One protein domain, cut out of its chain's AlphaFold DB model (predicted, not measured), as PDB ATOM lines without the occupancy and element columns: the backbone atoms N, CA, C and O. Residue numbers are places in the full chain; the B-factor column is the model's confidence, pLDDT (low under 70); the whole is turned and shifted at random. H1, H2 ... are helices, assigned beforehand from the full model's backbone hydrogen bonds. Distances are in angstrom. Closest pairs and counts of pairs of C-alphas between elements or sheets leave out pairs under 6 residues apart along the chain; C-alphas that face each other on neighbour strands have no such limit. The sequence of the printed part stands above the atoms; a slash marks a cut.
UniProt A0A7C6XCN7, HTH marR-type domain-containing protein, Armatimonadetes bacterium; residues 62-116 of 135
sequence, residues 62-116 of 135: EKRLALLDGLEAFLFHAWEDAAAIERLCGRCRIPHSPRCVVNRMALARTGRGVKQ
ATOM      1  N   GLU A  62      22.176  24.434-116.105       97.31
ATOM      2  CA  GLU A  62      22.868  25.625-116.598       97.31
ATOM      3  C   GLU A  62      21.965  26.860-116.512       97.31
ATOM      4  O   GLU A  62      22.404  27.953-116.157       97.31
ATOM      5  N   LYS A  63      20.663  26.693-116.783       97.88
ATOM      6  CA  LYS A  63      19.678  27.781-116.681       97.88
ATOM      7  C   LYS A  63      19.368  28.144-115.233       97.88
ATOM      8  O   LYS A  63      19.101  29.311-114.953       97.88
ATOM      9  N   ARG A  64      19.405  27.180-114.310       97.06
ATOM     10  CA  ARG A  64      19.276  27.457-112.869       97.06
ATOM     11  C   ARG A  64      20.467  28.251-112.348       97.06
ATOM     12  O   ARG A  64      20.252  29.192-111.590       97.06
ATOM     13  N   LEU A  65      21.682  27.877-112.750       95.25
ATOM     14  CA  LEU A  65      22.905  28.592-112.379       95.25
ATOM     15  C   LEU A  65      22.884  30.017-112.937       95.25
ATOM     16  O   LEU A  65      22.978  30.962-112.166       95.25
ATOM     17  N   ALA A  66      22.582  30.185-114.228       96.94
ATOM     18  CA  ALA A  66      22.477  31.510-114.839       96.94
ATOM     19  C   ALA A  66      21.408  32.404-114.175       96.94
ATOM     20  O   ALA A  66      21.601  33.612-114.044       96.94
ATOM     21  N   LEU A  67      20.277  31.831-113.737       96.00
ATOM     22  CA  LEU A  67      19.265  32.569-112.975       96.00
ATOM     23  C   LEU A  67      19.803  33.018-111.611       96.00
ATOM     24  O   LEU A  67      19.556  34.153-111.208       96.00
ATOM     25  N   LEU A  68      20.501  32.133-110.897       92.06
ATOM     26  CA  LEU A  68      21.103  32.466-109.608       92.06
ATOM     27  C   LEU A  68      22.137  33.585-109.768       92.06
ATOM     28  O   LEU A  68      22.040  34.586-109.061       92.06
ATOM     29  N   ASP A  69      23.037  33.454-110.739       92.75
ATOM     30  CA  ASP A  69      24.073  34.447-111.033       92.75
ATOM     31  C   ASP A  69      23.455  35.804-111.387       92.75
ATOM     32  O   ASP A  69      23.853  36.839-110.856       92.75
ATOM     33  N   GLY A  70      22.414  35.807-112.228       93.81
ATOM     34  CA  GLY A  70      21.688  37.022-112.591       93.81
ATOM     35  C   GLY A  70      20.998  37.689-111.397       93.81
ATOM     36  O   GLY A  70      21.038  38.914-111.273       93.81
ATOM     37  N   LEU A  71      20.394  36.908-110.495       90.94
ATOM     38  CA  LEU A  71      19.778  37.432-109.271       90.94
ATOM     39  C   LEU A  71      20.827  37.996-108.306       90.94
ATOM     40  O   LEU A  71      20.610  39.072-107.750       90.94
ATOM     41  N   GLU A  72      21.956  37.311-108.112       85.94
ATOM     42  CA  GLU A  72      23.050  37.801-107.267       85.94
ATOM     43  C   GLU A  72      23.658  39.090-107.843       85.94
ATOM     44  O   GLU A  72      23.803  40.073-107.114       85.94
ATOM     45  N   ALA A  73      23.921  39.150-109.151       87.56
ATOM     46  CA  ALA A  73      24.426  40.353-109.816       87.56
ATOM     47  C   ALA A  73      23.426  41.518-109.745       87.56
ATOM     48  O   ALA A  73      23.803  42.644-109.411       87.56
ATOM     49  N   PHE A  74      22.140  41.257-109.992       87.31
ATOM     50  CA  PHE A  74      21.097  42.275-109.880       87.31
ATOM     51  C   PHE A  74      21.031  42.853-108.464       87.31
ATOM     52  O   PHE A  74      21.067  44.071-108.296       87.31
ATOM     53  N   LEU A  75      20.980  41.992-107.441       81.81
ATOM     54  CA  LEU A  75      20.981  42.435-106.045       81.81
ATOM     55  C   LEU A  75      22.261  43.198-105.700       81.81
ATOM     56  O   LEU A  75      22.208  44.124-104.897       81.81
ATOM     57  N   PHE A  76      23.392  42.850-106.322       79.75
ATOM     58  CA  PHE A  76      24.661  43.527-106.093       79.75
ATOM     59  C   PHE A  76      24.521  44.956-106.557       79.75
ATOM     60  O   PHE A  76      24.648  45.860-105.745       79.75
ATOM     61  N   HIS A  77      24.175  45.171-107.819       83.94
ATOM     62  CA  HIS A  77      24.064  46.515-108.377       83.94
ATOM     63  C   HIS A  77      22.889  47.328-107.822       83.94
ATOM     64  O   HIS A  77      22.998  48.546-107.748       83.94
ATOM     65  N   ALA A  78      21.806  46.687-107.373       81.25
ATOM     66  CA  ALA A  78      20.671  47.372-106.751       81.25
ATOM     67  C   ALA A  78      21.001  47.987-105.381       81.25
ATOM     68  O   ALA A  78      20.236  48.805-104.864       81.25
ATOM     69  N   TRP A  79      22.095  47.567-104.749       80.06
ATOM     70  CA  TRP A  79      22.548  48.116-103.478       80.06
ATOM     71  C   TRP A  79      23.734  49.009-103.783       80.06
ATOM     72  O   TRP A  79      24.707  48.554-104.358       80.06
ATOM     73  N   GLU A  80      23.660  50.296-103.475       73.56
ATOM     74  CA  GLU A  80      24.706  51.249-103.879       73.56
ATOM     75  C   GLU A  80      25.725  51.452-102.754       73.56
ATOM     76  O   GLU A  80      26.927  51.491-103.000       73.56
ATOM     77  N   ASP A  81      25.259  51.464-101.502       75.00
ATOM     78  CA  ASP A  81      26.069  51.743-100.321       75.00
ATOM     79  C   ASP A  81      25.699  50.864 -99.108       75.00
ATOM     80  O   ASP A  81      24.730  50.095 -99.102       75.00
ATOM     81  N   ALA A  82      26.496  50.978 -98.041       71.69
ATOM     82  CA  ALA A  82      26.263  50.270 -96.782       71.69
ATOM     83  C   ALA A  82      24.895  50.615 -96.152       71.69
ATOM     84  O   ALA A  82      24.257  49.753 -95.544       71.69
ATOM     85  N   ALA A  83      24.408  51.846 -96.341       77.12
ATOM     86  CA  ALA A  83      23.127  52.304 -95.806       77.12
ATOM     87  C   ALA A  83      21.924  51.661 -96.527       77.12
ATOM     88  O   ALA A  83      20.894  51.373 -95.911       77.12
ATOM     89  N   ALA A  84      22.020  51.409 -97.831       77.69
ATOM     90  CA  ALA A  84      21.037  50.657 -98.605       77.69
ATOM     91  C   ALA A  84      20.965  49.210 -98.110       77.69
ATOM     92  O   ALA A  84      19.875  48.716 -97.808       77.69
ATOM     93  N   ILE A  85      22.121  48.571 -97.928       74.56
ATOM     94  CA  ILE A  85      22.225  47.197 -97.426       74.56
ATOM     95  C   ILE A  85      21.595  47.070 -96.026       74.56
ATOM     96  O   ILE A  85      20.808  46.150 -95.777       74.56
ATOM     97  N   GLU A  86      21.856  48.019 -95.123       73.50
ATOM     98  CA  GLU A  86      21.264  48.017 -93.781       73.50
ATOM     99  C   GLU A  86      19.733  48.187 -93.815       73.50
ATOM    100  O   GLU A  86      19.003  47.443 -93.148       73.50
ATOM    101  N   ARG A  87      19.220  49.105 -94.650       75.44
ATOM    102  CA  ARG A  87      17.771  49.301 -94.845       75.44
ATOM    103  C   ARG A  87      17.075  48.035 -95.344       75.44
ATOM    104  O   ARG A  87      15.933  47.777 -94.961       75.44
ATOM    105  N   LEU A  88      17.738  47.250 -96.188       73.19
ATOM    106  CA  LEU A  88      17.217  45.984 -96.706       73.19
ATOM    107  C   LEU A  88      17.247  44.862 -95.673       73.19
ATOM    108  O   LEU A  88      16.265  44.125 -95.549       73.19
ATOM    109  N   CYS A  89      18.310  44.772 -94.877       72.50
ATOM    110  CA  CYS A  89      18.377  43.811 -93.782       72.50
ATOM    111  C   CYS A  89      17.227  44.011 -92.783       72.50
ATOM    112  O   CYS A  89      16.558  43.047 -92.415       72.50
ATOM    113  N   GLY A  90      16.879  45.266 -92.470       66.25
ATOM    114  CA  GLY A  90      15.713  45.603 -91.641       66.25
ATOM    115  C   GLY A  90      14.344  45.289 -92.268       66.25
ATOM    116  O   GLY A  90      13.322  45.361 -91.585       66.25
ATOM    117  N   ARG A  91      14.289  44.935 -93.560       66.00
ATOM    118  CA  ARG A  91      13.045  44.660 -94.304       66.00
ATOM    119  C   ARG A  91      12.875  43.200 -94.707       66.00
ATOM    120  O   ARG A  91      11.760  42.817 -95.059       66.00
ATOM    121  N   CYS A  92      13.921  42.373 -94.610       66.50
ATOM    122  CA  CYS A  92      13.822  40.954 -94.960       66.50
ATOM    123  C   CYS A  92      12.900  40.174 -94.004       66.50
ATOM    124  O   CYS A  92      12.277  39.204 -94.427       66.50
ATOM    125  N   ARG A  93      12.750  40.639 -92.749       64.50
ATOM    126  CA  ARG A  93      11.867  40.065 -91.708       64.50
ATOM    127  C   ARG A  93      12.075  38.560 -91.457       64.50
ATOM    128  O   ARG A  93      11.158  37.876 -91.001       64.50
ATOM    129  N   ILE A  94      13.266  38.053 -91.751       66.75
ATOM    130  CA  ILE A  94      13.702  36.683 -91.468       66.75
ATOM    131  C   ILE A  94      14.803  36.780 -90.398       66.75
ATOM    132  O   ILE A  94      15.555  37.758 -90.419       66.75
ATOM    133  N   PRO A  95      14.912  35.817 -89.461       65.69
ATOM    134  CA  PRO A  95      16.053  35.749 -88.555       65.69
ATOM    135  C   PRO A  95      17.375  35.797 -89.326       65.69
ATOM    136  O   PRO A  95      17.491  35.200 -90.401       65.69
ATOM    137  N   HIS A  96      18.366  36.511 -88.790       69.38
ATOM    138  CA  HIS A  96      19.676  36.590 -89.427       69.38
ATOM    139  C   HIS A  96      20.251  35.182 -89.601       69.38
ATOM    140  O   HIS A  96      20.218  34.356 -88.693       69.38
ATOM    141  N   SER A  97      20.750  34.905 -90.803       71.69
ATOM    142  CA  SER A  97      21.369  33.631 -91.148       71.69
ATOM    143  C   SER A  97      22.735  33.894 -91.773       71.69
ATOM    144  O   SER A  97      22.841  34.787 -92.621       71.69
ATOM    145  N   PRO A  98      23.758  33.078 -91.463       67.00
ATOM    146  CA  PRO A  98      25.055  33.142 -92.135       67.00
ATOM    147  C   PRO A  98      24.951  32.985 -93.660       67.00
ATOM    148  O   PRO A  98      25.802  33.474 -94.398       67.00
ATOM    149  N   ARG A  99      23.879  32.341 -94.148       74.75
ATOM    150  CA  ARG A  99      23.610  32.121 -95.579       74.75
ATOM    151  C   ARG A  99      22.750  33.222 -96.212       74.75
ATOM    152  O   ARG A  99      22.312  33.074 -97.349       74.75
ATOM    153  N   CYS A 100      22.480  34.313 -95.496       79.81
ATOM    154  CA  CYS A 100      21.721  35.441 -96.022       79.81
ATOM    155  C   CYS A 100      22.488  36.110 -97.171       79.81
ATOM    156  O   CYS A 100      23.615  36.572 -96.984       79.81
ATOM    157  N   VAL A 101      21.854  36.204 -98.344       79.62
ATOM    158  CA  VAL A 101      22.436  36.853 -99.530       79.62
ATOM    159  C   VAL A 101      22.798  38.316 -99.243       79.62
ATOM    160  O   VAL A 101      23.890  38.753 -99.576       79.62
ATOM    161  N   VAL A 102      21.966  39.026 -98.470       80.94
ATOM    162  CA  VAL A 102      22.239  40.404 -98.027       80.94
ATOM    163  C   VAL A 102      23.523  40.474 -97.189       80.94
ATOM    164  O   VAL A 102      24.350  41.354 -97.403       80.94
ATOM    165  N   ASN A 103      23.736  39.516 -96.278       80.81
ATOM    166  CA  ASN A 103      24.939  39.470 -95.442       80.81
ATOM    167  C   ASN A 103      26.204  39.126 -96.240       80.81
ATOM    168  O   ASN A 103      27.227  39.789 -96.079       80.81
ATOM    169  N   ARG A 104      26.131  38.129 -97.135       81.81
ATOM    170  CA  ARG A 104      27.250  37.775 -98.030       81.81
ATOM    171  C   ARG A 104      27.699  38.980 -98.859       81.81
ATOM    172  O   ARG A 104      28.891  39.203 -99.031       81.81
ATOM    173  N   MET A 105      26.750  39.775 -99.331       81.19
ATOM    174  CA  MET A 105      27.031  40.920-100.196       81.19
ATOM    175  C   MET A 105      27.519  42.139 -99.417       81.19
ATOM    176  O   MET A 105      28.382  42.863 -99.908       81.19
ATOM    177  N   ALA A 106      27.042  42.331 -98.185       80.06
ATOM    178  CA  ALA A 106      27.611  43.310 -97.264       80.06
ATOM    179  C   ALA A 106      29.092  43.038 -96.994       80.06
ATOM    180  O   ALA A 106      29.913  43.946 -97.135       80.06
ATOM    181  N   LEU A 107      29.433  41.778 -96.698       81.69
ATOM    182  CA  LEU A 107      30.816  41.339 -96.513       81.69
ATOM    183  C   LEU A 107      31.650  41.602 -97.770       81.69
ATOM    184  O   LEU A 107      32.700  42.228 -97.671       81.69
ATOM    185  N   ALA A 108      31.157  41.197 -98.943       82.00
ATOM    186  CA  ALA A 108      31.871  41.371-100.208       82.00
ATOM    187  C   ALA A 108      32.142  42.845-100.566       82.00
ATOM    188  O   ALA A 108      33.167  43.147-101.167       82.00
ATOM    189  N   ARG A 109      31.240  43.768-100.206       78.69
ATOM    190  CA  ARG A 109      31.339  45.193-100.580       78.69
ATOM    191  C   ARG A 109      32.001  46.079 -99.540       78.69
ATOM    192  O   ARG A 109      32.615  47.077 -99.893       78.69
ATOM    193  N   THR A 110      31.813  45.765 -98.263       78.88
ATOM    194  CA  THR A 110      32.190  46.656 -97.154       78.88
ATOM    195  C   THR A 110      33.201  46.030 -96.197       78.88
ATOM    196  O   THR A 110      33.640  46.696 -95.260       78.88
ATOM    197  N   GLY A 111      33.523  44.743 -96.375       82.88
ATOM    198  CA  GLY A 111      34.331  43.961 -95.436       82.88
ATOM    199  C   GLY A 111      33.622  43.640 -94.115       82.88
ATOM    200  O   GLY A 111      34.221  43.031 -93.234       82.88
ATOM    201  N   ARG A 112      32.354  44.043 -93.944       79.25
ATOM    202  CA  ARG A 112      31.581  43.883 -92.702       79.25
ATOM    203  C   ARG A 112      30.196  43.293 -92.981       79.25
ATOM    204  O   ARG A 112      29.554  43.626 -93.972       79.25
ATOM    205  N   GLY A 113      29.742  42.393 -92.108       76.75
ATOM    206  CA  GLY A 113      28.412  41.781 -92.194       76.75
ATOM    207  C   GLY A 113      27.298  42.733 -91.760       76.75
ATOM    208  O   GLY A 113      27.541  43.695 -91.027       76.75
ATOM    209  N   VAL A 114      26.059  42.465 -92.179       73.44
ATOM    210  CA  VAL A 114      24.918  43.289 -91.756       73.44
ATOM    211  C   VAL A 114      24.482  42.854 -90.373       73.44
ATOM    212  O   VAL A 114      23.922  41.772 -90.248       73.44
ATOM    213  N   LYS A 115      24.754  43.699 -89.369       63.56
ATOM    214  CA  LYS A 115      24.362  43.558 -87.955       63.56
ATOM    215  C   LYS A 115      24.469  42.120 -87.421       63.56
ATOM    216  O   LYS A 115      23.598  41.283 -87.651       63.56
ATOM    217  N   GLN A 116      25.507  41.850 -86.629       53.66
ATOM    218  CA  GLN A 116      25.536  40.649 -85.791       53.66
ATOM    219  C   GLN A 116      24.241  40.610 -84.968       53.66
ATOM    220  O   GLN A 116      23.819  41.634 -84.426       53.66
TER     221      GLN A 116
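Overview. This is residues 62 to 116 of the 135 residues of the protein "HTH marR-type domain-containing protein" of Armatimonadetes bacterium (UniProt A0A7C6XCN7). One long helix, H1, sticks out with its residues 62 to 71 from a small body in which two shorter helices, H2 and H3, sit side by side as a helical hairpin. The far end of H1 comes near H3, and the tail after H3 folds back. The printed part has 55 residues with three named helices, in the order H1, H2, H3, and no named strand; the class is all helix. The whole is compact, with a radius of gyration of the C-alphas of 11.5 A, and spans 34 by 23 by 19 A, its length made by the free arm of H1.

Arrangement. Start with the longest helix, H1, residues 62 to 78, and look from its later residues toward H3, residues 101 to 110. The two are close but not clearly touching, and their closest C-alphas, those of Phe 76 and Met 105, are 6.9 A apart. They run the same way at a steep tilt of 54 degrees. H2, residues 82 to 92, is apart from H1. Look next at Ile 85 and Ala 106, where H2 and H3 touch: these are their closest C-alphas, 6.6 A apart. This hairpin has a shallow tilt of 11 degrees, and its helices run opposite ways. In H1 and H3 every O i to N i+4 pair is within hydrogen-bond range; in H2 it is 6 of 7.

Along the chain. Find C-alpha 62 at (22.868, 25.625, -116.598); from there H1 runs 24.0 A to C-alpha 78 at (20.671, 47.372, -106.751). H2 runs 15.6 A from Ala 82 to Cys 92. H3 runs 14.0 A from Val 101 to Thr 110, where you find C-alpha 110 at (32.190, 46.656, -97.154).

Size, cuts and confidence. The C-alphas of Glu 62 and Gln 116, the two farthest apart, are 34.4 A apart. The printed part has no cut. The link from H1 to H2 is tight and that from H2 to H3 is short. Look for low confidence, pLDDT under 70, at residues 90 to 96, 98 and 115 to 116; the mean of the printed part is 79.2.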